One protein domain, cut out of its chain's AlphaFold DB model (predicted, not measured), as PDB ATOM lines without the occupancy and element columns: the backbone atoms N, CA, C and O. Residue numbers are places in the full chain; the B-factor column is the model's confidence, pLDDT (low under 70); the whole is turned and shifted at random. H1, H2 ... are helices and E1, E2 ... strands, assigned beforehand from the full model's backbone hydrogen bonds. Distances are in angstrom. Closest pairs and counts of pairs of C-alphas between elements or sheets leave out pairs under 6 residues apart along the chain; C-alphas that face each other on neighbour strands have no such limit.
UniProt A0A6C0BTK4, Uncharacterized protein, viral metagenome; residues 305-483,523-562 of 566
ATOM      1  N   GLU A 305      19.008 144.655 396.453       33.00
ATOM      2  CA  GLU A 305      18.223 143.660 395.705       33.00
ATOM      3  C   GLU A 305      18.758 143.483 394.268       33.00
ATOM      4  O   GLU A 305      18.748 142.382 393.712       33.00
ATOM      5  N   GLU A 306      19.285 144.557 393.666       35.94
ATOM      6  CA  GLU A 306      19.939 144.513 392.352       35.94
ATOM      7  C   GLU A 306      21.299 143.807 392.418       35.94
ATOM      8  O   GLU A 306      21.683 143.136 391.456       35.94
ATOM      9  N   GLU A 307      22.023 143.920 393.537       36.41
ATOM     10  CA  GLU A 307      23.246 143.144 393.768       36.41
ATOM     11  C   GLU A 307      22.930 141.652 393.929       36.41
ATOM     12  O   GLU A 307      23.531 140.838 393.229       36.41
ATOM     13  N   GLN A 308      21.935 141.286 394.745       39.03
ATOM     14  CA  GLN A 308      21.520 139.887 394.931       39.03
ATOM     15  C   GLN A 308      21.036 139.229 393.628       39.03
ATOM     16  O   GLN A 308      21.463 138.122 393.304       39.03
ATOM     17  N   SER A 309      20.215 139.917 392.826       37.38
ATOM     18  CA  SER A 309      19.773 139.388 391.525       37.38
ATOM     19  C   SER A 309      20.870 139.391 390.451       37.38
ATOM     20  O   SER A 309      20.708 138.713 389.437       37.38
ATOM     21  N   SER A 310      21.959 140.146 390.629       38.34
ATOM     22  CA  SER A 310      23.154 140.010 389.784       38.34
ATOM     23  C   SER A 310      23.981 138.799 390.228       38.34
ATOM     24  O   SER A 310      24.448 138.028 389.392       38.34
ATOM     25  N   GLN A 311      24.109 138.596 391.543       42.97
ATOM     26  CA  GLN A 311      24.812 137.465 392.151       42.97
ATOM     27  C   GLN A 311      24.149 136.121 391.818       42.97
ATOM     28  O   GLN A 311      24.864 135.166 391.560       42.97
ATOM     29  N   SER A 312      22.818 136.023 391.727       44.09
ATOM     30  CA  SER A 312      22.159 134.754 391.361       44.09
ATOM     31  C   SER A 312      22.522 134.251 389.956       44.09
ATOM     32  O   SER A 312      22.640 133.047 389.765       44.09
ATOM     33  N   ILE A 313      22.730 135.162 388.997       46.34
ATOM     34  CA  ILE A 313      23.154 134.843 387.617       46.34
ATOM     35  C   ILE A 313      24.656 134.518 387.573       46.34
ATOM     36  O   ILE A 313      25.095 133.656 386.820       46.34
ATOM     37  N   ILE A 314      25.449 135.197 388.403       43.56
ATOM     38  CA  ILE A 314      26.898 134.989 388.537       43.56
ATOM     39  C   ILE A 314      27.226 133.644 389.211       43.56
ATOM     40  O   ILE A 314      28.165 132.973 388.791       43.56
ATOM     41  N   ASN A 315      26.442 133.241 390.214       39.97
ATOM     42  CA  ASN A 315      26.668 132.057 391.052       39.97
ATOM     43  C   ASN A 315      26.056 130.770 390.448       39.97
ATOM     44  O   ASN A 315      25.416 129.992 391.161       39.97
ATOM     45  N   GLY A 316      26.120 130.615 389.118       41.09
ATOM     46  CA  GLY A 316      25.646 129.422 388.395       41.09
ATOM     47  C   GLY A 316      24.164 129.066 388.590       41.09
ATOM     48  O   GLY A 316      23.749 127.946 388.282       41.09
ATOM     49  N   GLY A 317      23.358 129.979 389.137       35.12
ATOM     50  CA  GLY A 317      21.973 129.721 389.497       35.12
ATOM     51  C   GLY A 317      21.085 129.706 388.263       35.12
ATOM     52  O   GLY A 317      20.844 130.757 387.672       35.12
ATOM     53  N   SER A 318      20.549 128.531 387.917       37.84
ATOM     54  CA  SER A 318      19.492 128.416 386.907       37.84
ATOM     55  C   SER A 318      18.381 129.411 387.229       37.84
ATOM     56  O   SER A 318      17.764 129.332 388.296       37.84
ATOM     57  N   ILE A 319      18.128 130.347 386.314       39.78
ATOM     58  CA  ILE A 319      17.022 131.296 386.430       39.78
ATOM     59  C   ILE A 319      15.743 130.452 386.437       39.78
ATOM     60  O   ILE A 319      15.480 129.710 385.492       39.78
ATOM     61  N   GLY A 320      15.040 130.464 387.573       34.00
ATOM     62  CA  GLY A 320      14.109 129.396 387.938       34.00
ATOM     63  C   GLY A 320      13.015 129.178 386.897       34.00
ATOM     64  O   GLY A 320      12.251 130.104 386.625       34.00
ATOM     65  N   ASP A 321      12.984 127.963 386.338       37.25
ATOM     66  CA  ASP A 321      11.957 127.359 385.478       37.25
ATOM     67  C   ASP A 321      11.120 128.363 384.671       37.25
ATOM     68  O   ASP A 321       9.889 128.380 384.732       37.25
ATOM     69  N   THR A 322      11.785 129.250 383.920       44.38
ATOM     70  CA  THR A 322      11.094 130.335 383.212       44.38
ATOM     71  C   THR A 322      10.557 129.835 381.870       44.38
ATOM     72  O   THR A 322      11.038 130.175 380.792       44.38
ATOM     73  N   GLU A 323       9.535 128.985 381.975       52.28
ATOM     74  CA  GLU A 323       9.009 128.042 380.974       52.28
ATOM     75  C   GLU A 323       8.481 128.665 379.661       52.28
ATOM     76  O   GLU A 323       8.044 127.961 378.749       52.28
ATOM     77  N   LEU A 324       8.544 129.993 379.544       52.28
ATOM     78  CA  LEU A 324       8.202 130.753 378.345       52.28
ATOM     79  C   LEU A 324       9.379 130.894 377.360       52.28
ATOM     80  O   LEU A 324       9.140 131.011 376.158       52.28
ATOM     81  N   LEU A 325      10.635 130.898 377.823       56.34
ATOM     82  CA  LEU A 325      11.809 131.010 376.947       56.34
ATOM     83  C   LEU A 325      12.213 129.633 376.400       56.34
ATOM     84  O   LEU A 325      12.987 128.899 377.011       56.34
ATOM     85  N   SER A 326      11.724 129.283 375.205       63.72
ATOM     86  CA  SER A 326      12.291 128.146 374.471       63.72
ATOM     87  C   SER A 326      13.690 128.489 373.953       63.72
ATOM     88  O   SER A 326      13.846 129.341 373.075       63.72
ATOM     89  N   TYR A 327      14.697 127.752 374.428       63.41
ATOM     90  CA  TYR A 327      16.079 127.805 373.936       63.41
ATOM     91  C   TYR A 327      16.230 127.488 372.434       63.41
ATOM     92  O   TYR A 327      17.271 127.777 371.854       63.41
ATOM     93  N   ALA A 328      15.203 126.924 371.786       66.69
ATOM     94  CA  ALA A 328      15.214 126.586 370.360       66.69
ATOM     95  C   ALA A 328      14.723 127.715 369.426       66.69
ATOM     96  O   ALA A 328      14.686 127.516 368.213       66.69
ATOM     97  N   GLY A 329      14.317 128.871 369.961       76.44
ATOM     98  CA  GLY A 329      14.057 130.084 369.176       76.44
ATOM     99  C   GLY A 329      15.243 131.041 369.243       76.44
ATOM    100  O   GLY A 329      15.976 131.025 370.234       76.44
ATOM    101  N   ILE A 330      15.403 131.913 368.241       83.50
ATOM    102  CA  ILE A 330      16.583 132.783 368.092       83.50
ATOM    103  C   ILE A 330      16.981 133.514 369.386       83.50
ATOM    104  O   ILE A 330      18.160 133.597 369.708       83.50
ATOM    105  N   CYS A 331      16.017 133.975 370.189       86.69
ATOM    106  CA  CYS A 331      16.296 134.678 371.443       86.69
ATOM    107  C   CYS A 331      16.708 133.767 372.592       86.69
ATOM    108  O   CYS A 331      17.590 134.142 373.355       86.69
ATOM    109  N   GLY A 332      16.138 132.566 372.682       84.06
ATOM    110  CA  GLY A 332      16.629 131.547 373.602       84.06
ATOM    111  C   GLY A 332      18.056 131.123 373.246       84.06
ATOM    112  O   GLY A 332      18.901 131.048 374.131       84.06
ATOM    113  N   ALA A 333      18.359 130.972 371.953       82.44
ATOM    114  CA  ALA A 333      19.713 130.707 371.472       82.44
ATOM    115  C   ALA A 333      20.679 131.869 371.774       82.44
ATOM    116  O   ALA A 333      21.749 131.634 372.321       82.44
ATOM    117  N   ARG A 334      20.299 133.129 371.507       86.94
ATOM    118  CA  ARG A 334      21.135 134.308 371.814       86.94
ATOM    119  C   ARG A 334      21.366 134.530 373.310       86.94
ATOM    120  O   ARG A 334      22.434 135.002 373.688       86.94
ATOM    121  N   ILE A 335      20.378 134.233 374.153       87.56
ATOM    122  CA  ILE A 335      20.522 134.300 375.613       87.56
ATOM    123  C   ILE A 335      21.449 133.173 376.079       87.56
ATOM    124  O   ILE A 335      22.457 133.461 376.717       87.56
ATOM    125  N   SER A 336      21.189 131.933 375.646       84.12
ATOM    126  CA  SER A 336      22.033 130.774 375.952       84.12
ATOM    127  C   SER A 336      23.476 130.963 375.491       84.12
ATOM    128  O   SER A 336      24.365 130.576 376.233       84.12
ATOM    129  N   ASP A 337      23.724 131.562 374.319       82.25
ATOM    130  CA  ASP A 337      25.069 131.897 373.828       82.25
ATOM    131  C   ASP A 337      25.813 132.787 374.842       82.25
ATOM    132  O   ASP A 337      26.958 132.503 375.193       82.25
ATOM    133  N   LEU A 338      25.172 133.862 375.325       85.25
ATOM    134  CA  LEU A 338      25.761 134.804 376.290       85.25
ATOM    135  C   LEU A 338      25.934 134.186 377.685       85.25
ATOM    136  O   LEU A 338      26.900 134.490 378.382       85.25
ATOM    137  N   GLU A 339      25.021 133.316 378.103       84.69
ATOM    138  CA  GLU A 339      25.142 132.589 379.368       84.69
ATOM    139  C   GLU A 339      26.276 131.553 379.296       84.69
ATOM    140  O   GLU A 339      27.129 131.525 380.177       84.69
ATOM    141  N   ASP A 340      26.387 130.791 378.202       76.94
ATOM    142  CA  ASP A 340      27.432 129.777 377.979       76.94
ATOM    143  C   ASP A 340      28.865 130.337 377.912       76.94
ATOM    144  O   ASP A 340      29.836 129.589 378.092       76.94
ATOM    145  N   MET A 341      29.016 131.638 377.643       75.50
ATOM    146  CA  MET A 341      30.298 132.350 377.709       75.50
ATOM    147  C   MET A 341      30.827 132.495 379.145       75.50
ATOM    148  O   MET A 341      32.007 132.819 379.318       75.50
ATOM    149  N   ILE A 342      29.993 132.224 380.154       71.44
ATOM    150  CA  ILE A 342      30.300 132.252 381.586       71.44
ATOM    151  C   ILE A 342      30.063 130.865 382.193       71.44
ATOM    152  O   ILE A 342      28.953 130.346 382.188       71.44
ATOM    153  N   TYR A 343      31.093 130.287 382.815       67.12
ATOM    154  CA  TYR A 343      30.907 129.151 383.721       67.12
ATOM    155  C   TYR A 343      31.639 129.365 385.048       67.12
ATOM    156  O   TYR A 343      32.808 129.766 385.077       67.12
ATOM    157  N   GLU A 344      30.947 129.110 386.157       59.16
ATOM    158  CA  GLU A 344      31.454 129.337 387.510       59.16
ATOM    159  C   GLU A 344      32.361 128.193 387.991       59.16
ATOM    160  O   GLU A 344      32.034 127.012 387.885       59.16
ATOM    161  N   SER A 345      33.482 128.549 388.623       51.41
ATOM    162  CA  SER A 345      34.217 127.660 389.526       51.41
ATOM    163  C   SER A 345      34.558 128.389 390.835       51.41
ATOM    164  O   SER A 345      35.597 129.049 390.919       51.41
ATOM    165  N   THR A 346      33.659 128.256 391.820       51.44
ATOM    166  CA  THR A 346      33.682 128.686 393.247       51.44
ATOM    167  C   THR A 346      33.962 130.153 393.586       51.44
ATOM    168  O   THR A 346      33.264 130.714 394.421       51.44
ATOM    169  N   ASP A 347      34.977 130.764 392.982       47.69
ATOM    170  CA  ASP A 347      35.405 132.154 393.219       47.69
ATOM    171  C   ASP A 347      35.682 132.912 391.905       47.69
ATOM    172  O   ASP A 347      35.899 134.129 391.905       47.69
ATOM    173  N   TYR A 348      35.683 132.192 390.776       50.34
ATOM    174  CA  TYR A 348      36.057 132.707 389.464       50.34
ATOM    175  C   TYR A 348      35.064 132.282 388.385       50.34
ATOM    176  O   TYR A 348      34.715 131.107 388.265       50.34
ATOM    177  N   ILE A 349      34.691 133.236 387.538       55.56
ATOM    178  CA  ILE A 349      34.076 132.982 386.236       55.56
ATOM    179  C   ILE A 349      35.183 132.633 385.247       55.56
ATOM    180  O   ILE A 349      36.149 133.392 385.133       55.56
ATOM    181  N   ASN A 350      35.017 131.521 384.530       57.41
ATOM    182  CA  ASN A 350      35.854 131.134 383.401       57.41
ATOM    183  C   ASN A 350      35.166 131.526 382.091       57.41
ATOM    184  O   ASN A 350      34.002 131.192 381.870       57.41
ATOM    185  N   ILE A 351      35.911 132.207 381.221       59.59
ATOM    186  CA  ILE A 351      35.475 132.542 379.859       59.59
ATOM    187  C   ILE A 351      35.617 131.316 378.940       59.59
ATOM    188  O   ILE A 351      36.636 130.622 378.970       59.59
ATOM    189  N   ASN A 352      34.576 131.035 378.156       59.41
ATOM    190  CA  ASN A 352      34.418 129.782 377.412       59.41
ATOM    191  C   ASN A 352      34.741 129.923 375.911       59.41
ATOM    192  O   ASN A 352      34.295 130.860 375.252       59.41
ATOM    193  N   GLU A 353      35.419 128.923 375.339       55.72
ATOM    194  CA  GLU A 353      35.716 128.818 373.900       55.72
ATOM    195  C   GLU A 353      34.464 128.730 372.998       55.72
ATOM    196  O   GLU A 353      34.567 128.880 371.779       55.72
ATOM    197  N   LYS A 354      33.271 128.505 373.573       60.56
ATOM    198  CA  LYS A 354      31.986 128.440 372.851       60.56
ATOM    199  C   LYS A 354      31.704 129.657 371.960       60.56
ATOM    200  O   LYS A 354      31.145 129.460 370.882       60.56
ATOM    201  N   PHE A 355      32.162 130.862 372.324       66.19
ATOM    202  CA  PHE A 355      32.062 132.064 371.473       66.19
ATOM    203  C   PHE A 355      32.612 131.832 370.048       66.19
ATOM    204  O   PHE A 355      32.088 132.372 369.077       66.19
ATOM    205  N   CYS A 356      33.613 130.956 369.914       63.78
ATOM    206  CA  CYS A 356      34.288 130.627 368.663       63.78
ATOM    207  C   CYS A 356      33.754 129.367 367.951       63.78
ATOM    208  O   CYS A 356      34.384 128.892 367.005       63.78
ATOM    209  N   ARG A 357      32.626 128.789 368.392       56.19
ATOM    210  CA  ARG A 357      32.085 127.518 367.861       56.19
ATOM    211  C   ARG A 357      30.801 127.655 367.030       56.19
ATOM    212  O   ARG A 357      30.333 126.656 366.483       56.19
ATOM    213  N   ASN A 358      30.257 128.863 366.868       55.41
ATOM    214  CA  ASN A 358      28.945 129.099 366.243       55.41
ATOM    215  C   ASN A 358      28.964 129.280 364.707       55.41
ATOM    216  O   ASN A 358      28.033 129.843 364.124       55.41
ATOM    217  N   GLY A 359      29.964 128.707 364.033       54.16
ATOM    218  CA  GLY A 359      30.108 128.715 362.575       54.16
ATOM    219  C   GLY A 359      29.110 127.824 361.831       54.16
ATOM    220  O   GLY A 359      29.472 126.799 361.251       54.16
ATOM    221  N   ARG A 360      27.834 128.224 361.810       57.94
ATOM    222  CA  ARG A 360      26.787 127.641 360.954       57.94
ATOM    223  C   ARG A 360      26.382 128.652 359.879       57.94
ATOM    224  O   ARG A 360      26.075 129.799 360.190       57.94
ATOM    225  N   ASN A 361      26.384 128.251 358.606       67.56
ATOM    226  CA  ASN A 361      25.969 129.095 357.471       67.56
ATOM    227  C   ASN A 361      24.432 129.118 357.367       67.56
ATOM    228  O   ASN A 361      23.861 128.510 356.464       67.56
ATOM    229  N   ILE A 362      23.801 129.761 358.349       81.56
ATOM    230  CA  ILE A 362      22.351 129.849 358.556       81.56
ATOM    231  C   ILE A 362      21.841 131.218 358.083       81.56
ATOM    232  O   ILE A 362      22.484 132.254 358.303       81.56
ATOM    233  N   SER A 363      20.691 131.223 357.415       90.06
ATOM    234  CA  SER A 363      19.938 132.430 357.080       90.06
ATOM    235  C   SER A 363      18.883 132.720 358.143       90.06
ATOM    236  O   SER A 363      18.420 131.823 358.843       90.06
ATOM    237  N   LEU A 364      18.420 133.966 358.213       91.25
ATOM    238  CA  LEU A 364      17.274 134.322 359.046       91.25
ATOM    239  C   LEU A 364      16.006 133.542 358.635       91.25
ATOM    240  O   LEU A 364      15.134 133.331 359.462       91.25
ATOM    241  N   GLY A 365      15.912 133.051 357.394       89.38
ATOM    242  CA  GLY A 365      14.792 132.222 356.929       89.38
ATOM    243  C   GLY A 365      14.765 130.793 357.481       89.38
ATOM    244  O   GLY A 365      13.740 130.130 357.360       89.38
ATOM    245  N   ASP A 366      15.859 130.322 358.086       87.94
ATOM    246  CA  ASP A 366      15.929 129.017 358.755       87.94
ATOM    247  C   ASP A 366      15.462 129.089 360.228       87.94
ATOM    248  O   ASP A 366      15.206 128.057 360.854       87.94
ATOM    249  N   GLU A 367      15.345 130.299 360.790       87.56
ATOM    250  CA  GLU A 367      14.919 130.534 362.173       87.56
ATOM    251  C   GLU A 367      13.395 130.344 362.333       87.56
ATOM    252  O   GLU A 367      12.615 130.856 361.519       87.56
ATOM    253  N   PRO A 368      12.923 129.655 363.393       86.19
ATOM    254  CA  PRO A 368      11.495 129.507 363.663       86.19
ATOM    255  C   PRO A 368      10.762 130.855 363.731       86.19
ATOM    256  O   PRO A 368      11.292 131.847 364.231       86.19
ATOM    257  N   GLY A 369       9.528 130.914 363.232       89.19
ATOM    258  CA  GLY A 369       8.730 132.141 363.214       89.19
ATOM    259  C   GLY A 369       8.971 133.030 361.996       89.19
ATOM    260  O   GLY A 369       8.052 133.747 361.610       89.19
ATOM    261  N   ILE A 370      10.141 132.981 361.345       93.12
ATOM    262  CA  ILE A 370      10.433 133.830 360.175       93.12
ATOM    263  C   ILE A 370       9.636 133.411 358.920       93.12
ATOM    264  O   ILE A 370       9.027 134.297 358.309       93.12
ATOM    265  N   PRO A 371       9.538 132.117 358.538       93.06
ATOM    266  CA  PRO A 371       8.694 131.695 357.414       93.06
ATOM    267  C   PRO A 371       7.208 131.994 357.648       93.06
ATOM    268  O   PRO A 371       6.517 132.496 356.760       93.06
ATOM    269  N   GLU A 372       6.725 131.751 358.870       93.19
ATOM    270  CA  GLU A 372       5.341 132.042 359.257       93.19
ATOM    271  C   GLU A 372       5.046 133.556 359.200       93.19
ATOM    272  O   GLU A 372       3.994 133.978 358.711       93.19
ATOM    273  N   LEU A 373       5.986 134.382 359.676       95.56
ATOM    274  CA  LEU A 373       5.919 135.846 359.657       95.56
ATOM    275  C   LEU A 373       5.834 136.399 358.232       95.56
ATOM    276  O   LEU A 373       5.015 137.285 357.983       95.56
ATOM    277  N   GLU A 374       6.644 135.895 357.298       95.06
ATOM    278  CA  GLU A 374       6.639 136.333 355.895       95.06
ATOM    279  C   GLU A 374       5.248 136.168 355.256       95.06
ATOM    280  O   GLU A 374       4.737 137.069 354.586       95.06
ATOM    281  N   ILE A 375       4.558 135.073 355.568       91.88
ATOM    282  CA  ILE A 375       3.218 134.767 355.048       91.88
ATOM    283  C   ILE A 375       2.115 135.670 355.633       91.88
ATOM    284  O   ILE A 375       1.066 135.888 355.011       91.88
ATOM    285  N   LEU A 376       2.363 136.336 356.764       94.75
ATOM    286  CA  LEU A 376       1.479 137.392 357.264       94.75
ATOM    287  C   LEU A 376       1.486 138.664 356.387       94.75
ATOM    288  O   LEU A 376       0.626 139.530 356.580       94.75
ATOM    289  N   TYR A 377       2.399 138.804 355.419       95.50
ATOM    290  CA  TYR A 377       2.402 139.912 354.451       95.50
ATOM    291  C   TYR A 377       1.572 139.643 353.189       95.50
ATOM    292  O   TYR A 377       1.122 140.596 352.561       95.50
ATOM    293  N   TYR A 378       1.273 138.384 352.870       90.12
ATOM    294  CA  TYR A 378       0.421 138.021 351.737       90.12
ATOM    295  C   TYR A 378      -1.053 138.211 352.132       90.12
ATOM    296  O   TYR A 378      -1.624 137.417 352.890       90.12
ATOM    297  N   ASP A 379      -1.649 139.318 351.688       87.12
ATOM    298  CA  ASP A 379      -3.001 139.767 352.047       87.12
ATOM    299  C   ASP A 379      -3.951 139.922 350.845       87.12
ATOM    300  O   ASP A 379      -5.153 140.121 351.043       87.12
ATOM    301  N   VAL A 380      -3.456 139.758 349.613       86.19
ATOM    302  CA  VAL A 380      -4.288 139.658 348.406       86.19
ATOM    303  C   VAL A 380      -4.727 138.206 348.228       86.19
ATOM    304  O   VAL A 380      -3.896 137.302 348.150       86.19
ATOM    305  N   TYR A 381      -6.043 137.992 348.166       80.88
ATOM    306  CA  TYR A 381      -6.648 136.678 347.962       80.88
ATOM    307  C   TYR A 381      -7.164 136.523 346.530       80.88
ATOM    308  O   TYR A 381      -8.027 137.286 346.084       80.88
ATOM    309  N   ASP A 382      -6.664 135.509 345.834       79.25
ATOM    310  CA  ASP A 382      -7.122 135.108 344.509       79.25
ATOM    311  C   ASP A 382      -8.385 134.242 344.643       79.25
ATOM    312  O   ASP A 382      -8.355 133.147 345.211       79.25
ATOM    313  N   TYR A 383      -9.518 134.733 344.134       73.62
ATOM    314  CA  TYR A 383     -10.801 134.029 344.222       73.62
ATOM    315  C   TYR A 383     -10.971 132.906 343.196       73.62
ATOM    316  O   TYR A 383     -11.837 132.054 343.404       73.62
ATOM    317  N   ASP A 384     -10.168 132.852 342.135       71.94
ATOM    318  CA  ASP A 384     -10.255 131.814 341.107       71.94
ATOM    319  C   ASP A 384      -9.378 130.623 341.501       71.94
ATOM    320  O   ASP A 384      -9.890 129.507 341.657       71.94
ATOM    321  N   LEU A 385      -8.107 130.874 341.813       71.00
ATOM    322  CA  LEU A 385      -7.163 129.876 342.322       71.00
ATOM    323  C   LEU A 385      -7.471 129.460 343.771       71.00
ATOM    324  O   LEU A 385      -7.333 128.288 344.115       71.00
ATOM    325  N   GLY A 386      -7.954 130.386 344.606       67.69
ATOM    326  CA  GLY A 386      -8.249 130.146 346.024       67.69
ATOM    327  C   GLY A 386      -7.029 130.260 346.945       67.69
ATOM    328  O   GLY A 386      -6.894 129.454 347.862       67.69
ATOM    329  N   VAL A 387      -6.128 131.212 346.681       73.06
ATOM    330  CA  VAL A 387      -4.777 131.276 347.280       73.06
ATOM    331  C   VAL A 387      -4.404 132.684 347.756       73.06
ATOM    332  O   VAL A 387      -4.979 133.673 347.299       73.06
ATOM    333  N   PHE A 388      -3.409 132.789 348.642       79.81
ATOM    334  CA  PHE A 388      -2.776 134.061 349.027       79.81
ATOM    335  C   PHE A 388      -1.404 134.185 348.346       79.81
ATOM    336  O   PHE A 388      -0.373 133.895 348.948       79.81
ATOM    337  N   ASN A 389      -1.394 134.579 347.071       81.31
ATOM    338  CA  ASN A 389      -0.201 134.578 346.211       81.31
ATOM    339  C   ASN A 389       0.478 135.951 346.041       81.31
ATOM    340  O   ASN A 389       1.537 136.019 345.420       81.31
ATOM    341  N   ALA A 390      -0.091 137.033 346.583       86.19
ATOM    342  CA  ALA A 390       0.454 138.383 346.442       86.19
ATOM    343  C   ALA A 390       0.289 139.249 347.704       86.19
ATOM    344  O   ALA A 390      -0.586 139.029 348.546       86.19
ATOM    345  N   MET A 391       1.138 140.274 347.802       91.44
ATOM    346  CA  MET A 391       1.032 141.358 348.778       91.44
ATOM    347  C   MET A 391       0.301 142.556 348.152       91.44
ATOM    348  O   MET A 391       0.479 142.859 346.971       91.44
ATOM    349  N   SER A 392      -0.503 143.270 348.938       91.25
ATOM    350  CA  SER A 392      -1.003 144.602 348.588       91.25
ATOM    351  C   SER A 392       0.150 145.610 348.549       91.25
ATOM    352  O   SER A 392       1.186 145.386 349.169       91.25
ATOM    353  N   LYS A 393      -0.021 146.762 347.889       95.50
ATOM    354  CA  LYS A 393       1.021 147.814 347.852       95.50
ATOM    355  C   LYS A 393       1.373 148.318 349.255       95.50
ATOM    356  O   LYS A 393       2.508 148.691 349.541       95.50
ATOM    357  N   GLU A 394       0.389 148.314 350.146       93.94
ATOM    358  CA  GLU A 394       0.519 148.651 351.556       93.94
ATOM    359  C   GLU A 394       1.280 147.569 352.342       93.94
ATOM    360  O   GLU A 394       2.055 147.905 353.240       93.94
ATOM    361  N   ALA A 395       1.079 146.287 352.022       93.88
ATOM    362  CA  ALA A 395       1.797 145.178 352.645       93.88
ATOM    363  C   ALA A 395       3.222 145.014 352.099       93.88
ATOM    364  O   ALA A 395       4.134 144.855 352.902       93.88
ATOM    365  N   GLU A 396       3.426 145.144 350.788       96.56
ATOM    366  CA  GLU A 396       4.725 145.152 350.103       96.56
ATOM    367  C   GLU A 396       5.620 146.274 350.646       96.56
ATOM    368  O   GLU A 396       6.745 146.027 351.077       96.56
ATOM    369  N   LYS A 397       5.094 147.505 350.742       97.12
ATOM    370  CA  LYS A 397       5.823 148.626 351.352       97.12
ATOM    371  C   LYS A 397       6.201 148.350 352.811       97.12
ATOM    372  O   LYS A 397       7.291 148.722 353.236       97.12
ATOM    373  N   GLN A 398       5.309 147.732 353.587       97.62
ATOM    374  CA  GLN A 398       5.605 147.379 354.975       97.62
ATOM    375  C   GLN A 398       6.647 146.252 355.055       97.62
ATOM    376  O   GLN A 398       7.529 146.319 355.902       97.62
ATOM    377  N   TYR A 399       6.589 145.269 354.150       97.75
ATOM    378  CA  TYR A 399       7.564 144.185 354.058       97.75
ATOM    379  C   TYR A 399       8.968 144.725 353.787       97.75
ATOM    380  O   TYR A 399       9.889 144.365 354.505       97.75
ATOM    381  N   GLN A 400       9.124 145.654 352.837       97.19
ATOM    382  CA  GLN A 400      10.426 146.269 352.551       97.19
ATOM    383  C   GLN A 400      10.984 147.053 353.753       97.19
ATOM    384  O   GLN A 400      12.155 146.901 354.078       97.19
ATOM    385  N   LEU A 401      10.151 147.812 354.480       96.88
ATOM    386  CA  LEU A 401      10.582 148.516 355.702       96.88
ATOM    387  C   LEU A 401      11.018 147.555 356.823       96.88
ATOM    388  O   LEU A 401      11.983 147.820 357.539       96.88
ATOM    389  N   ASP A 402      10.306 146.440 356.984       97.75
ATOM    390  CA  ASP A 402      10.634 145.416 357.978       97.75
ATOM    391  C   ASP A 402      11.865 144.579 357.553       97.75
ATOM    392  O   ASP A 402      12.665 144.184 358.404       97.75
ATOM    393  N   LEU A 403      12.069 144.379 356.245       97.44
ATOM    394  CA  LEU A 403      13.232 143.721 355.641       97.44
ATOM    395  C   LEU A 403      14.500 144.573 355.777       97.44
ATOM    396  O   LEU A 403      15.518 144.060 356.233       97.44
ATOM    397  N   GLU A 404      14.430 145.872 355.467       96.25
ATOM    398  CA  GLU A 404      15.507 146.844 355.712       96.25
ATOM    399  C   GLU A 404      15.897 146.872 357.197       96.25
ATOM    400  O   GLU A 404      17.085 146.849 357.537       96.25
ATOM    401  N   ARG A 405      14.901 146.861 358.096       96.19
ATOM    402  CA  ARG A 405      15.124 146.817 359.545       96.19
ATOM    403  C   ARG A 405      15.839 145.539 359.976       96.19
ATOM    404  O   ARG A 405      16.836 145.630 360.688       96.19
ATOM    405  N   PHE A 406      15.358 144.367 359.563       96.31
ATOM    406  CA  PHE A 406      16.029 143.102 359.866       96.31
ATOM    407  C   PHE A 406      17.429 143.046 359.252       96.31
ATOM    408  O   PHE A 406      18.368 142.650 359.939       96.31
ATOM    409  N   TYR A 407      17.616 143.500 358.013       95.44
ATOM    410  CA  TYR A 407      18.937 143.547 357.396       95.44
ATOM    411  C   TYR A 407      19.909 144.400 358.227       95.44
ATOM    412  O   TYR A 407      21.017 143.943 358.517       95.44
ATOM    413  N   PHE A 408      19.493 145.585 358.684       94.12
ATOM    414  CA  PHE A 408      20.312 146.421 359.563       94.12
ATOM    415  C   PHE A 408      20.582 145.762 360.926       94.12
ATOM    416  O   PHE A 408      21.742 145.637 361.319       94.12
ATOM    417  N   GLU A 409      19.551 145.300 361.640       94.19
ATOM    418  CA  GLU A 409      19.707 144.758 363.001       94.19
ATOM    419  C   GLU A 409      20.514 143.444 362.999       94.19
ATOM    420  O   GLU A 409      21.328 143.240 363.901       94.19
ATOM    421  N   PHE A 410      20.413 142.596 361.962       91.44
ATOM    422  CA  PHE A 410      21.190 141.351 361.835       91.44
ATOM    423  C   PHE A 410      22.587 141.531 361.224       91.44
ATOM    424  O   PHE A 410      23.544 140.964 361.754       91.44
ATOM    425  N   THR A 411      22.781 142.371 360.202       89.19
ATOM    426  CA  THR A 411      24.117 142.545 359.576       89.19
ATOM    427  C   THR A 411      24.949 143.688 360.165       89.19
ATOM    428  O   THR A 411      26.173 143.662 360.071       89.19
ATOM    429  N   GLY A 412      24.314 144.689 360.783       87.88
ATOM    430  CA  GLY A 412      24.945 145.953 361.182       87.88
ATOM    431  C   GLY A 412      25.187 146.938 360.026       87.88
ATOM    432  O   GLY A 412      25.766 148.001 360.247       87.88
ATOM    433  N   LEU A 413      24.770 146.614 358.797       89.19
ATOM    434  CA  LEU A 413      24.997 147.431 357.604       89.19
ATOM    435  C   LEU A 413      23.743 148.245 357.257       89.19
ATOM    436  O   LEU A 413      22.662 147.693 357.093       89.19
ATOM    437  N   SER A 414      23.882 149.563 357.093       89.44
ATOM    438  CA  SER A 414      22.752 150.448 356.746       89.44
ATOM    439  C   SER A 414      22.356 150.420 355.264       89.44
ATOM    440  O   SER A 414      21.284 150.900 354.916       89.44
ATOM    441  N   ASN A 415      23.209 149.878 354.389       92.44
ATOM    442  CA  ASN A 415      22.964 149.806 352.947       92.44
ATOM    443  C   ASN A 415      22.607 148.364 352.561       92.44
ATOM    444  O   ASN A 415      23.487 147.497 352.563       92.44
ATOM    445  N   MET A 416      21.337 148.115 352.233       94.12
ATOM    446  CA  MET A 416      20.843 146.801 351.807       94.12
ATOM    447  C   MET A 416      21.100 146.567 350.303       94.12
ATOM    448  O   MET A 416      20.686 147.389 349.483       94.12
ATOM    449  N   PRO A 417      21.784 145.477 349.900       94.81
ATOM    450  CA  PRO A 417      21.965 145.126 348.494       94.81
ATOM    451  C   PRO A 417      20.647 144.714 347.829       94.81
ATOM    452  O   PRO A 417      19.838 144.022 348.436       94.81
ATOM    453  N   GLN A 418      20.495 145.010 346.534       93.50
ATOM    454  CA  GLN A 418      19.336 144.591 345.723       93.50
ATOM    455  C   GLN A 418      19.156 143.062 345.604       93.50
ATOM    456  O   GLN A 418      18.127 142.602 345.124       93.50
ATOM    457  N   SER A 419      20.149 142.269 346.022       94.12
ATOM    458  CA  SER A 419      20.056 140.808 346.116       94.12
ATOM    459  C   SER A 419      19.368 140.310 347.393       94.12
ATOM    460  O   SER A 419      19.185 139.105 347.530       94.12
ATOM    461  N   ILE A 420      19.050 141.197 348.342       96.00
ATOM    462  CA  ILE A 420      18.243 140.888 349.525       96.00
ATOM    463  C   ILE A 420      16.801 141.262 349.186       96.00
ATOM    464  O   ILE A 420      16.454 142.439 349.117       96.00
ATOM    465  N   THR A 421      15.983 140.251 348.919       95.12
ATOM    466  CA  THR A 421      14.594 140.395 348.453       95.12
ATOM    467  C   THR A 421      13.573 139.887 349.463       95.12
ATOM    468  O   THR A 421      12.424 140.327 349.440       95.12
ATOM    469  N   LYS A 422      14.001 138.995 350.363       96.12
ATOM    470  CA  LYS A 422      13.197 138.395 351.432       96.12
ATOM    471  C   LYS A 422      14.011 138.159 352.705       96.12
ATOM    472  O   LYS A 422      15.243 138.152 352.663       96.12
ATOM    473  N   PHE A 423      13.343 137.889 353.830       95.94
ATOM    474  CA  PHE A 423      14.014 137.633 355.116       95.94
ATOM    475  C   PHE A 423      15.029 136.482 355.016       95.94
ATOM    476  O   PHE A 423      16.129 136.582 355.554       95.94
ATOM    477  N   GLY A 424      14.704 135.430 354.256       94.06
ATOM    478  CA  GLY A 424      15.593 134.287 354.010       94.06
ATOM    479  C   GLY A 424      16.862 134.572 353.196       94.06
ATOM    480  O   GLY A 424      17.711 133.692 353.096       94.06
ATOM    481  N   ASP A 425      17.030 135.771 352.632       95.06
ATOM    482  CA  ASP A 425      18.287 136.165 351.978       95.06
ATOM    483  C   ASP A 425      19.294 136.761 352.987       95.06
ATOM    484  O   ASP A 425      20.498 136.826 352.716       95.06
ATOM    485  N   ILE A 426      18.823 137.183 354.169       93.75
ATOM    486  CA  ILE A 426      19.656 137.743 355.239       93.75
ATOM    487  C   ILE A 426      20.436 136.607 355.905       93.75
ATOM    488  O   ILE A 426      19.860 135.709 356.515       93.75
ATOM    489  N   LYS A 427      21.767 136.666 355.834       89.50
ATOM    490  CA  LYS A 427      22.651 135.746 356.560       89.50
ATOM    491  C   LYS A 427      22.874 136.230 357.987       89.50
ATOM    492  O   LYS A 427      23.134 137.417 358.196       89.50
ATOM    493  N   LEU A 428      22.816 135.314 358.951       84.56
ATOM    494  CA  LEU A 428      23.118 135.630 360.345       84.56
ATOM    495  C   LEU A 428      24.620 135.912 360.515       84.56
ATOM    496  O   LEU A 428      25.458 135.332 359.820       84.56
ATOM    497  N   ASN A 429      24.970 136.823 361.428       74.94
ATOM    498  CA  ASN A 429      26.366 137.201 361.633       74.94
ATOM    499  C   ASN A 429      27.172 136.072 362.299       74.94
ATOM    500  O   ASN A 429      26.759 135.522 363.321       74.94
ATOM    501  N   GLN A 430      28.346 135.784 361.737       68.75
ATOM    502  CA  GLN A 430      29.303 134.791 362.224       68.75
ATOM    503  C   GLN A 430      30.473 135.512 362.901       68.75
ATOM    504  O   GLN A 430      31.313 136.125 362.232       68.75
ATOM    505  N   TYR A 431      30.513 135.447 364.232       68.06
ATOM    506  CA  TYR A 431      31.544 136.089 365.061       68.06
ATOM    507  C   TYR A 431      32.909 135.382 364.953       68.06
ATOM    508  O   TYR A 431      33.928 135.948 365.334       68.06
ATOM    509  N   ASP A 432      32.946 134.214 364.305       62.31
ATOM    510  CA  ASP A 432      34.102 133.391 363.927       62.31
ATOM    511  C   ASP A 432      35.321 134.187 363.409       62.31
ATOM    512  O   ASP A 432      36.466 133.792 363.614       62.31
ATOM    513  N   LYS A 433      35.106 135.336 362.751       64.19
ATOM    514  CA  LYS A 433      36.187 136.213 362.251       64.19
ATOM    515  C   LYS A 433      37.022 136.867 363.359       64.19
ATOM    516  O   LYS A 433      38.126 137.330 363.090       64.19
ATOM    517  N   GLU A 434      36.503 136.919 364.581       64.19
ATOM    518  CA  GLU A 434      37.189 137.411 365.783       64.19
ATOM    519  C   GLU A 434      37.901 136.262 366.541       64.19
ATOM    520  O   GLU A 434      38.561 136.483 367.561       64.19
ATOM    521  N   CYS A 435      37.804 135.035 366.015       62.62
ATOM    522  CA  CYS A 435      38.155 133.769 366.652       62.62
ATOM    523  C   CYS A 435      39.240 132.986 365.891       62.62
ATOM    524  O   CYS A 435      39.070 131.823 365.530       62.62
ATOM    525  N   ASP A 436      40.399 133.615 365.687       66.44
ATOM    526  CA  ASP A 436      41.636 132.868 365.419       66.44
ATOM    527  C   ASP A 436      42.079 132.098 366.684       66.44
ATOM    528  O   ASP A 436      41.777 132.502 367.811       66.44
ATOM    529  N   TYR A 437      42.856 131.028 366.535       60.34
ATOM    530  CA  TYR A 437      43.423 130.267 367.654       60.34
ATOM    531  C   TYR A 437      44.297 131.137 368.569       60.34
ATOM    532  O   TYR A 437      44.342 130.902 369.776       60.34
ATOM    533  N   THR A 438      44.947 132.174 368.025       61.81
ATOM    534  CA  THR A 438      45.725 133.165 368.792       61.81
ATOM    535  C   THR A 438      44.896 134.337 369.330       61.81
ATOM    536  O   THR A 438      45.475 135.299 369.840       61.81
ATOM    537  N   SER A 439      43.567 134.310 369.189       69.50
ATOM    538  CA  SER A 439      42.686 135.351 369.723       69.50
ATOM    539  C   SER A 439      42.766 135.426 371.253       69.50
ATOM    540  O   SER A 439      43.186 134.494 371.936       69.50
ATOM    541  N   VAL A 440      42.340 136.556 371.817       69.81
ATOM    542  CA  VAL A 440      42.066 136.628 373.260       69.81
ATOM    543  C   VAL A 440      40.774 135.878 373.593       69.81
ATOM    544  O   VAL A 440      40.669 135.279 374.654       69.81
ATOM    545  N   TYR A 441      39.817 135.821 372.661       70.94
ATOM    546  CA  TYR A 441      38.505 135.206 372.882       70.94
ATOM    547  C   TYR A 441      38.513 133.664 372.807       70.94
ATOM    548  O   TYR A 441      37.495 133.039 373.083       70.94
ATOM    549  N   SER A 442      39.658 133.045 372.483       66.12
ATOM    550  CA  SER A 442      39.877 131.590 372.540       66.12
ATOM    551  C   SER A 442      40.503 131.112 373.862       66.12
ATOM    552  O   SER A 442      40.720 129.912 374.028       66.12
ATOM    553  N   LYS A 443      40.805 132.017 374.809       67.81
ATOM    554  CA  LYS A 443      41.396 131.689 376.120       67.81
ATOM    555  C   LYS A 443      40.388 131.823 377.261       67.81
ATOM    556  O   LYS A 443      39.614 132.777 377.315       67.81
ATOM    557  N   SER A 444      40.495 130.936 378.249       68.31
ATOM    558  CA  SER A 444      39.817 131.105 379.537       68.31
ATOM    559  C   SER A 444      40.598 132.033 380.465       68.31
ATOM    560  O   SER A 444      41.776 131.814 380.744       68.31
ATOM    561  N   TYR A 445      39.905 133.041 380.993       71.19
ATOM    562  CA  TYR A 445      40.389 133.938 382.043       71.19
ATOM    563  C   TYR A 445      39.557 133.764 383.308       71.19
ATOM    564  O   TYR A 445      38.377 133.439 383.213       71.19
ATOM    565  N   GLN A 446      40.154 134.043 384.467       70.12
ATOM    566  CA  GLN A 446      39.472 134.061 385.761       70.12
ATOM    567  C   GLN A 446      39.009 135.476 386.116       70.12
ATOM    568  O   GLN A 446      39.830 136.388 386.228       70.12
ATOM    569  N   VAL A 447      37.706 135.657 386.341       72.31
ATOM    570  CA  VAL A 447      37.112 136.951 386.716       72.31
ATOM    571  C   VAL A 447      36.336 136.822 388.022       72.31
ATOM    572  O   VAL A 447      35.517 135.919 388.161       72.31
ATOM    573  N   SER A 448      36.534 137.743 388.970       72.31
ATOM    574  CA  SER A 448      35.637 137.835 390.130       72.31
ATOM    575  C   SER A 448      34.271 138.361 389.689       72.31
ATOM    576  O   SER A 448      34.195 139.409 389.040       72.31
ATOM    577  N   GLY A 449      33.192 137.702 390.118       66.94
ATOM    578  CA  GLY A 449      31.818 138.166 389.891       66.94
ATOM    579  C   GLY A 449      31.541 139.587 390.406       66.94
ATOM    580  O   GLY A 449      30.709 140.296 389.853       66.94
ATOM    581  N   SER A 450      32.306 140.058 391.399       71.50
ATOM    582  CA  SER A 450      32.230 141.435 391.916       71.50
ATOM    583  C   SER A 450      32.740 142.521 390.949       71.50
ATOM    584  O   SER A 450      32.581 143.713 391.224       71.50
ATOM    585  N   ASN A 451      33.356 142.158 389.816       81.88
ATOM    586  CA  ASN A 451      33.868 143.131 388.852       81.88
ATOM    587  C   ASN A 451      32.720 143.949 388.221       81.88
ATOM    588  O   ASN A 451      31.758 143.397 387.686       81.88
ATOM    589  N   ARG A 452      32.848 145.285 388.210       88.31
ATOM    590  CA  ARG A 452      31.833 146.218 387.679       88.31
ATOM    591  C   ARG A 452      31.425 145.924 386.226       88.31
ATOM    592  O   ARG A 452      30.264 146.140 385.884       88.31
ATOM    593  N   LEU A 453      32.339 145.444 385.379       87.44
ATOM    594  CA  LEU A 453      32.033 145.050 383.998       87.44
ATOM    595  C   LEU A 453      31.248 143.732 383.946       87.44
ATOM    596  O   LEU A 453      30.295 143.625 383.181       87.44
ATOM    597  N   MET A 454      31.563 142.778 384.824       83.88
ATOM    598  CA  MET A 454      30.821 141.519 384.936       83.88
ATOM    599  C   MET A 454      29.386 141.752 385.436       83.88
ATOM    600  O   MET A 454      28.425 141.276 384.837       83.88
ATOM    601  N   VAL A 455      29.210 142.602 386.451       85.81
ATOM    602  CA  VAL A 455      27.883 143.024 386.942       85.81
ATOM    603  C   VAL A 455      27.106 143.838 385.885       85.81
ATOM    604  O   VAL A 455      25.875 143.803 385.846       85.81
ATOM    605  N   LYS A 456      27.793 144.566 384.992       91.38
ATOM    606  CA  LYS A 456      27.195 145.251 383.824       91.38
ATOM    607  C   LYS A 456      26.722 144.239 382.765       91.38
ATOM    608  O   LYS A 456      25.640 144.432 382.214       91.38
ATOM    609  N   TYR A 457      27.481 143.166 382.533       88.50
ATOM    610  CA  TYR A 457      27.142 142.065 381.621       88.50
ATOM    611  C   TYR A 457      25.959 141.222 382.128       88.50
ATOM    612  O   TYR A 457      24.946 141.124 381.440       88.50
ATOM    613  N   ALA A 458      26.010 140.723 383.368       86.44
ATOM    614  CA  ALA A 458      24.933 139.920 383.962       86.44
ATOM    615  C   ALA A 458      23.589 140.680 384.023       86.44
ATOM    616  O   ALA A 458      22.543 140.147 383.651       86.44
ATOM    617  N   ARG A 459      23.607 141.973 384.396       89.81
ATOM    618  CA  ARG A 459      22.408 142.834 384.351       89.81
ATOM    619  C   ARG A 459      21.869 143.009 382.924       89.81
ATOM    620  O   ARG A 459      20.658 143.139 382.741       89.81
ATOM    621  N   HIS A 460      22.741 143.028 381.916       94.38
ATOM    622  CA  HIS A 460      22.331 143.119 380.513       94.38
ATOM    623  C   HIS A 460      21.661 141.826 380.025       94.38
ATOM    624  O   HIS A 460      20.579 141.923 379.450       94.38
ATOM    625  N   ILE A 461      22.210 140.644 380.343       90.12
ATOM    626  CA  ILE A 461      21.551 139.346 380.080       90.12
ATOM    627  C   ILE A 461      20.156 139.318 380.720       90.12
ATOM    628  O   ILE A 461      19.168 139.086 380.022       90.12
ATOM    629  N   LYS A 462      20.034 139.684 382.006       88.50
ATOM    630  CA  LYS A 462      18.723 139.776 382.672       88.50
ATOM    631  C   LYS A 462      17.751 140.706 381.933       88.50
ATOM    632  O   LYS A 462      16.600 140.352 381.711       88.50
ATOM    633  N   THR A 463      18.221 141.880 381.506       91.69
ATOM    634  CA  THR A 463      17.394 142.847 380.759       91.69
ATOM    635  C   THR A 463      16.903 142.264 379.426       91.69
ATOM    636  O   THR A 463      15.759 142.494 379.028       91.69
ATOM    637  N   MET A 464      17.750 141.491 378.741       91.00
ATOM    638  CA  MET A 464      17.421 140.812 377.488       91.00
ATOM    639  C   MET A 464      16.362 139.717 377.705       91.00
ATOM    640  O   MET A 464      15.365 139.697 376.976       91.00
ATOM    641  N   ILE A 465      16.508 138.902 378.755       86.19
ATOM    642  CA  ILE A 465      15.520 137.910 379.220       86.19
ATOM    643  C   ILE A 465      14.168 138.577 379.522       86.19
ATOM    644  O   ILE A 465      13.157 138.240 378.899       86.19
ATOM    645  N   ASP A 466      14.148 139.579 380.407       85.69
ATOM    646  CA  ASP A 466      12.933 140.295 380.826       85.69
ATOM    647  C   ASP A 466      12.206 140.936 379.626       85.69
ATOM    648  O   ASP A 466      10.973 140.914 379.530       85.69
ATOM    649  N   SER A 467      12.961 141.489 378.668       88.12
ATOM    650  CA  SER A 467      12.395 142.089 377.454       88.12
ATOM    651  C   SER A 467      11.820 141.052 376.478       88.12
ATOM    652  O   SER A 467      10.767 141.305 375.880       88.12
ATOM    653  N   SER A 468      12.449 139.877 376.373       88.56
ATOM    654  CA  SER A 468      12.005 138.766 375.520       88.56
ATOM    655  C   SER A 468      10.704 138.165 376.051       88.56
ATOM    656  O   SER A 468       9.704 138.137 375.327       88.56
ATOM    657  N   HIS A 469      10.656 137.831 377.346       84.06
ATOM    658  CA  HIS A 469       9.444 137.361 378.027       84.06
ATOM    659  C   HIS A 469       8.266 138.326 377.864       84.06
ATOM    660  O   HIS A 469       7.144 137.914 377.558       84.06
ATOM    661  N   LYS A 470       8.512 139.634 378.003       86.44
ATOM    662  CA  LYS A 470       7.480 140.668 377.834       86.44
ATOM    663  C   LYS A 470       6.879 140.687 376.424       86.44
ATOM    664  O   LYS A 470       5.692 140.983 376.275       86.44
ATOM    665  N   LYS A 471       7.667 140.376 375.389       88.06
ATOM    666  CA  LYS A 471       7.191 140.290 373.998       88.06
ATOM    667  C   LYS A 471       6.529 138.951 373.685       88.06
ATOM    668  O   LYS A 471       5.486 138.955 373.036       88.06
ATOM    669  N   GLN A 472       7.041 137.842 374.214       86.50
ATOM    670  CA  GLN A 472       6.377 136.536 374.140       86.50
ATOM    671  C   GLN A 472       4.990 136.568 374.805       86.50
ATOM    672  O   GLN A 472       4.013 136.156 374.182       86.50
ATOM    673  N   LYS A 473       4.856 137.160 376.005       85.75
ATOM    674  CA  LYS A 473       3.548 137.369 376.658       85.75
ATOM    675  C   LYS A 473       2.597 138.185 375.774       85.75
ATOM    676  O   LYS A 473       1.453 137.785 375.595       85.75
ATOM    677  N   ALA A 474       3.080 139.261 375.148       87.75
ATOM    678  CA  ALA A 474       2.273 140.070 374.232       87.75
ATOM    679  C   ALA A 474       1.830 139.312 372.960       87.75
ATOM    680  O   ALA A 474       0.761 139.605 372.427       87.75
ATOM    681  N   LEU A 475       2.609 138.333 372.483       90.06
ATOM    682  CA  LEU A 475       2.207 137.433 371.393       90.06
ATOM    683  C   LEU A 475       1.143 136.420 371.862       90.06
ATOM    684  O   LEU A 475       0.148 136.224 371.167       90.06
ATOM    685  N   ILE A 476       1.287 135.845 373.061       86.31
ATOM    686  CA  ILE A 476       0.271 134.965 373.674       86.31
ATOM    687  C   ILE A 476      -1.043 135.729 373.923       86.31
ATOM    688  O   ILE A 476      -2.126 135.201 373.676       86.31
ATOM    689  N   ASP A 477      -0.980 136.990 374.357       86.50
ATOM    690  CA  ASP A 477      -2.166 137.821 374.589       86.50
ATOM    691  C   ASP A 477      -2.977 138.078 373.301       86.50
ATOM    692  O   ASP A 477      -4.204 138.162 373.367       86.50
ATOM    693  N   ILE A 478      -2.344 138.093 372.118       90.81
ATOM    694  CA  ILE A 478      -3.054 138.169 370.824       90.81
ATOM    695  C   ILE A 478      -3.915 136.915 370.576       90.81
ATOM    696  O   ILE A 478      -5.002 137.014 370.000       90.81
ATOM    697  N   LEU A 479      -3.498 135.734 371.049       88.19
ATOM    698  CA  LEU A 479      -4.293 134.505 370.908       88.19
ATOM    699  C   LEU A 479      -5.620 134.587 371.677       88.19
ATOM    700  O   LEU A 479      -6.623 134.030 371.232       88.19
ATOM    701  N   LYS A 480      -5.664 135.353 372.774       87.12
ATOM    702  CA  LYS A 480      -6.881 135.600 373.568       87.12
ATOM    703  C   LYS A 480      -7.915 136.461 372.820       87.12
ATOM    704  O   LYS A 480      -9.084 136.481 373.197       87.12
ATOM    705  N   GLU A 481      -7.522 137.143 371.738       90.31
ATOM    706  CA  GLU A 481      -8.452 137.819 370.816       90.31
ATOM    707  C   GLU A 481      -8.979 136.897 369.702       90.31
ATOM    708  O   GLU A 481     -10.042 137.161 369.130       90.31
ATOM    709  N   LEU A 482      -8.242 135.830 369.377       90.38
ATOM    710  CA  LEU A 482      -8.594 134.861 368.334       90.38
ATOM    711  C   LEU A 482      -9.480 133.726 368.854       90.38
ATOM    712  O   LEU A 482     -10.361 133.270 368.123       90.38
ATOM    713  N   PHE A 483      -9.269 133.288 370.096       88.81
ATOM    714  CA  PHE A 483      -9.873 132.082 370.666       88.81
ATOM    715  C   PHE A 483     -10.601 132.361 371.986       88.81
ATOM    716  O   PHE A 483     -10.217 133.239 372.754       88.81
ATOM    717  N   SER A 523      14.270 141.901 366.309       94.25
ATOM    718  CA  SER A 523      15.155 143.071 366.165       94.25
ATOM    719  C   SER A 523      15.803 143.453 367.499       94.25
ATOM    720  O   SER A 523      17.020 143.592 367.589       94.25
ATOM    721  N   LYS A 524      14.997 143.593 368.564       94.12
ATOM    722  CA  LYS A 524      15.481 144.005 369.891       94.12
ATOM    723  C   LYS A 524      16.419 142.962 370.504       94.12
ATOM    724  O   LYS A 524      17.389 143.314 371.168       94.12
ATOM    725  N   CYS A 525      16.124 141.699 370.249       92.62
ATOM    726  CA  CYS A 525      16.864 140.535 370.699       92.62
ATOM    727  C   CYS A 525      18.259 140.423 370.061       92.62
ATOM    728  O   CYS A 525      19.237 140.340 370.796       92.62
ATOM    729  N   GLU A 526      18.403 140.521 368.734       92.75
ATOM    730  CA  GLU A 526      19.737 140.547 368.097       92.75
ATOM    731  C   GLU A 526      20.516 141.827 368.456       92.75
ATOM    732  O   GLU A 526      21.730 141.786 368.665       92.75
ATOM    733  N   HIS A 527      19.824 142.962 368.605       93.25
ATOM    734  CA  HIS A 527      20.421 144.213 369.075       93.25
ATOM    735  C   HIS A 527      21.014 144.080 370.490       93.25
ATOM    736  O   HIS A 527      22.154 144.485 370.739       93.25
ATOM    737  N   ASP A 528      20.262 143.499 371.431       94.56
ATOM    738  CA  ASP A 528      20.777 143.228 372.773       94.56
ATOM    739  C   ASP A 528      21.820 142.107 372.770       94.56
ATOM    740  O   ASP A 528      22.775 142.205 373.536       94.56
ATOM    741  N   TYR A 529      21.733 141.112 371.886       91.81
ATOM    742  CA  TYR A 529      22.783 140.104 371.729       91.81
ATOM    743  C   TYR A 529      24.125 140.746 371.355       91.81
ATOM    744  O   TYR A 529      25.112 140.559 372.064       91.81
ATOM    745  N   LYS A 530      24.145 141.603 370.326       90.75
ATOM    746  CA  LYS A 530      25.331 142.375 369.903       90.75
ATOM    747  C   LYS A 530      25.920 143.207 371.035       90.75
ATOM    748  O   LYS A 530      27.110 143.116 371.322       90.75
ATOM    749  N   LYS A 531      25.064 143.940 371.750       93.44
ATOM    750  CA  LYS A 531      25.453 144.690 372.950       93.44
ATOM    751  C   LYS A 531      25.968 143.778 374.073       93.44
ATOM    752  O   LYS A 531      26.836 144.197 374.829       93.44
ATOM    753  N   GLY A 532      25.483 142.543 374.175       91.25
ATOM    754  CA  GLY A 532      26.041 141.506 375.041       91.25
ATOM    755  C   GLY A 532      27.469 141.147 374.632       91.25
ATOM    756  O   GLY A 532      28.373 141.260 375.455       91.25
ATOM    757  N   ILE A 533      27.696 140.814 373.359       86.94
ATOM    758  CA  ILE A 533      29.030 140.507 372.817       86.94
ATOM    759  C   ILE A 533      30.029 141.647 373.075       86.94
ATOM    760  O   ILE A 533      31.150 141.388 373.510       86.94
ATOM    761  N   ASP A 534      29.634 142.908 372.896       89.44
ATOM    762  CA  ASP A 534      30.512 144.052 373.181       89.44
ATOM    763  C   ASP A 534      30.832 144.193 374.682       89.44
ATOM    764  O   ASP A 534      31.973 144.467 375.057       89.44
ATOM    765  N   LEU A 535      29.864 143.927 375.566       90.50
ATOM    766  CA  LEU A 535      30.086 143.899 377.018       90.50
ATOM    767  C   LEU A 535      30.959 142.715 377.470       90.50
ATOM    768  O   LEU A 535      31.715 142.845 378.432       90.50
ATOM    769  N   PHE A 536      30.892 141.581 376.776       86.06
ATOM    770  CA  PHE A 536      31.804 140.453 376.969       86.06
ATOM    771  C   PHE A 536      33.231 140.820 376.527       86.06
ATOM    772  O   PHE A 536      34.186 140.587 377.267       86.06
ATOM    773  N   LYS A 537      33.387 141.498 375.381       85.12
ATOM    774  CA  LYS A 537      34.682 142.025 374.913       85.12
ATOM    775  C   LYS A 537      35.286 143.041 375.890       85.12
ATOM    776  O   LYS A 537      36.489 142.965 376.146       85.12
ATOM    777  N   ASP A 538      34.484 143.943 376.466       87.88
ATOM    778  CA  ASP A 538      34.901 144.853 377.554       87.88
ATOM    779  C   ASP A 538      35.535 144.053 378.716       87.88
ATOM    780  O   ASP A 538      36.634 144.379 379.177       87.88
ATOM    781  N   VAL A 539      34.859 142.990 379.178       84.00
ATOM    782  CA  VAL A 539      35.325 142.119 380.276       84.00
ATOM    783  C   VAL A 539      36.629 141.405 379.910       84.00
ATOM    784  O   VAL A 539      37.599 141.505 380.663       84.00
ATOM    785  N   VAL A 540      36.680 140.716 378.765       80.00
ATOM    786  CA  VAL A 540      37.856 139.939 378.328       80.00
ATOM    787  C   VAL A 540      39.092 140.831 378.228       80.00
ATOM    788  O   VAL A 540      40.137 140.497 378.786       80.00
ATOM    789  N   ASN A 541      38.976 141.990 377.571       83.12
ATOM    790  CA  ASN A 541      40.105 142.903 377.387       83.12
ATOM    791  C   ASN A 541      40.593 143.486 378.723       83.12
ATOM    792  O   ASN A 541      41.793 143.472 378.994       83.12
ATOM    793  N   HIS A 542      39.677 143.913 379.601       83.12
ATOM    794  CA  HIS A 542      40.028 144.421 380.931       83.12
ATOM    795  C   HIS A 542      40.752 143.376 381.799       83.12
ATOM    796  O   HIS A 542      41.712 143.709 382.498       83.12
ATOM    797  N   VAL A 543      40.317 142.114 381.753       77.75
ATOM    798  CA  VAL A 543      40.924 141.028 382.537       77.75
ATOM    799  C   VAL A 543      42.280 140.627 381.960       77.75
ATOM    800  O   VAL A 543      43.245 140.494 382.705       77.75
ATOM    801  N   LYS A 544      42.400 140.524 380.635       75.75
ATOM    802  CA  LYS A 544      43.667 140.261 379.942       75.75
ATOM    803  C   LYS A 544      44.727 141.333 380.239       75.75
ATOM    804  O   LYS A 544      45.872 140.982 380.512       75.75
ATOM    805  N   ASP A 545      44.352 142.611 380.263       73.81
ATOM    806  CA  ASP A 545      45.275 143.718 380.565       73.81
ATOM    807  C   ASP A 545      45.589 143.869 382.076       73.81
ATOM    808  O   ASP A 545      46.495 144.618 382.445       73.81
ATOM    809  N   THR A 546      44.878 143.153 382.960       69.00
ATOM    810  CA  THR A 546      45.128 143.122 384.420       69.00
ATOM    811  C   THR A 546      45.659 141.779 384.943       69.00
ATOM    812  O   THR A 546      46.054 141.693 386.109       69.00
ATOM    813  N   ALA A 547      45.723 140.745 384.100       60.56
ATOM    814  CA  ALA A 547      46.211 139.416 384.455       60.56
ATOM    815  C   ALA A 547      47.713 139.417 384.787       60.56
ATOM    816  O   ALA A 547      48.535 140.024 384.097       60.56
ATOM    817  N   ILE A 548      48.096 138.680 385.834       52.59
ATOM    818  CA  ILE A 548      49.504 138.534 386.214       52.59
ATOM    819  C   ILE A 548      50.174 137.528 385.254       52.59
ATOM    820  O   ILE A 548      49.635 136.432 385.063       52.59
ATOM    821  N   PRO A 549      51.355 137.839 384.674       43.22
ATOM    822  CA  PRO A 549      52.075 136.911 383.803       43.22
ATOM    823  C   PRO A 549      52.315 135.553 384.482       43.22
ATOM    824  O   PRO A 549      53.048 135.466 385.468       43.22
ATOM    825  N   GLY A 550      51.683 134.503 383.949       50.69
ATOM    826  CA  GLY A 550      51.750 133.130 384.468       50.69
ATOM    827  C   GLY A 550      50.402 132.459 384.767       50.69
ATOM    828  O   GLY A 550      50.384 131.247 384.967       50.69
ATOM    829  N   GLN A 551      49.270 133.181 384.764       51.12
ATOM    830  CA  GLN A 551      47.943 132.545 384.910       51.12
ATOM    831  C   GLN A 551      47.444 131.833 383.635       51.12
ATOM    832  O   GLN A 551      46.638 130.914 383.740       51.12
ATOM    833  N   GLU A 552      47.927 132.206 382.443       49.19
ATOM    834  CA  GLU A 552      47.473 131.593 381.180       49.19
ATOM    835  C   GLU A 552      47.878 130.109 381.040       49.19
ATOM    836  O   GLU A 552      47.146 129.323 380.439       49.19
ATOM    837  N   ASP A 553      49.018 129.698 381.608       46.47
ATOM    838  CA  ASP A 553      49.547 128.333 381.450       46.47
ATOM    839  C   ASP A 553      48.901 127.309 382.402       46.47
ATOM    840  O   ASP A 553      48.804 126.125 382.075       46.47
ATOM    841  N   SER A 554      48.459 127.732 383.592       45.16
ATOM    842  CA  SER A 554      47.941 126.810 384.616       45.16
ATOM    843  C   SER A 554      46.528 126.307 384.309       45.16
ATOM    844  O   SER A 554      46.236 125.136 384.554       45.16
ATOM    845  N   ILE A 555      45.678 127.164 383.736       49.22
ATOM    846  CA  ILE A 555      44.280 126.850 383.396       49.22
ATOM    847  C   ILE A 555      44.214 125.968 382.144       49.22
ATOM    848  O   ILE A 555      43.565 124.925 382.156       49.22
ATOM    849  N   ASN A 556      44.959 126.317 381.088       46.50
ATOM    850  CA  ASN A 556      45.057 125.474 379.891       46.50
ATOM    851  C   ASN A 556      45.543 124.059 380.237       46.50
ATOM    852  O   ASN A 556      45.032 123.071 379.710       46.50
ATOM    853  N   LYS A 557      46.488 123.941 381.178       42.56
ATOM    854  CA  LYS A 557      46.994 122.644 381.624       42.56
ATOM    855  C   LYS A 557      45.950 121.812 382.381       42.56
ATOM    856  O   LYS A 557      45.848 120.620 382.107       42.56
ATOM    857  N   SER A 558      45.161 122.402 383.284       43.25
ATOM    858  CA  SER A 558      44.130 121.654 384.022       43.25
ATOM    859  C   SER A 558      42.935 121.261 383.145       43.25
ATOM    860  O   SER A 558      42.365 120.188 383.345       43.25
ATOM    861  N   ILE A 559      42.580 122.066 382.138       43.19
ATOM    862  CA  ILE A 559      41.559 121.700 381.142       43.19
ATOM    863  C   ILE A 559      42.046 120.511 380.301       43.19
ATOM    864  O   ILE A 559      41.326 119.521 380.168       43.19
ATOM    865  N   ILE A 560      43.292 120.551 379.810       42.12
ATOM    866  CA  ILE A 560      43.891 119.442 379.049       42.12
ATOM    867  C   ILE A 560      43.994 118.166 379.902       42.12
ATOM    868  O   ILE A 560      43.630 117.096 379.423       42.12
ATOM    869  N   GLU A 561      44.442 118.248 381.158       38.25
ATOM    870  CA  GLU A 561      44.573 117.067 382.030       38.25
ATOM    871  C   GLU A 561      43.217 116.405 382.354       38.25
ATOM    872  O   GLU A 561      43.168 115.184 382.498       38.25
ATOM    873  N   ASN A 562      42.109 117.158 382.382       38.41
ATOM    874  CA  ASN A 562      40.760 116.594 382.533       38.41
ATOM    875  C   ASN A 562      40.185 116.024 381.220       38.41
ATOM    876  O   ASN A 562      39.493 115.007 381.250       38.41
TER     877      ASN A 562
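What this domain is: This is residues 305 to 483 and 523 to 562 of the 566 residues of an uncharacterized protein of viral metagenome (UniProt A0A6C0BTK4). Look for a long, loose body whose core is a small up-and-down bundle of three helices, H2, H7 and H8, each running against the one before it in the chain. H5 lengthens it at one end, overlapping the start of H8 and leading out to the hairpin E3 and E4; the hairpin E1 and E2 and helix H9 lie towards the other end, H1 crosses H7, and residues 474 to 483 stick out. You have 219 printed residues with nine named helices and four named strands, in the order H1 H2 E1 E2 H3 H4 E3 E4 H5 H6 H7 H8 H9; the class is mostly helix, and both two-stranded sheets are antiparallel. The whole is loose, with a radius of gyration of the C-alphas of 21.1 A, and elongated, spanning 75 by 39 by 30 A.

Where its parts are: Find C-alpha 305 at (18.223, 143.660, 395.705); there H1, residues 305 to 314, begins. Next come H2, residues 330 to 340, E1, 342 to 345, E2, 348 to 351, H3, 353 to 356, H4, 370 to 375, E3, 380 to 382, and E4, 387 to 390. H5, residues 393 to 411, is 26.4 A long, and H6 is residues 431 to 434. From C-alpha 452 at (31.833, 146.218, 387.679), H7 runs 46.2 A to residue 482. H8, residues 523 to 544, is 31.8 A long; H9, residues 551 to 562, ends at C-alpha 562 at (40.760, 116.594, 382.533).

How they stand to each other: In the bundle, H7 and H8 touch at a shallow tilt of 13 degrees, opposite ways, closest at the C-alphas of Tyr 457 and Leu 535, 5.8 A. H2 touches H8, the closest C-alphas being Cys 331 and Cys 525, 5.9 A, and H7, at Ile 335 and Ile 461, 6.8 A. With residues 405 to 410 alone, H5 touches H8, closest at Glu 409 and Ser 523, 5.8 A. H1 touches H7 about perpendicular, 85 degrees, closest at Ser 310 and Ala 458, 6.1 A. H3 touches H6, closest at Cys 356 and Asp 432, 5.5 A; H4 and H9 touch no helix. In the hairpins, look at N 345 and O 348, 2.9 A, for E1 and E2, and N 382 and O 387, 2.9 A, for E3 and E4. Every O i to N i+4 pair is within hydrogen-bond range in H2, H4, H5 and H8, against 5 of 6 in H1, 23 of 27 in H7 and 6 of 8 in H9; H3 and H6 are too short for one.

The domain as a whole: The farthest C-alphas, Asp 384 and Pro 549, are 75.7 A apart. Residues 484 to 522 are not printed, and C-alphas 483 and 523 are 27.7 A apart. The links H1 to H2, H3 to H4, H5 to H6 and H6 to H7 are long. Mean pLDDT of the printed part is 75.7; 76 residues are under 70, among them 305 to 328, 343 to 361 and 546 to 562.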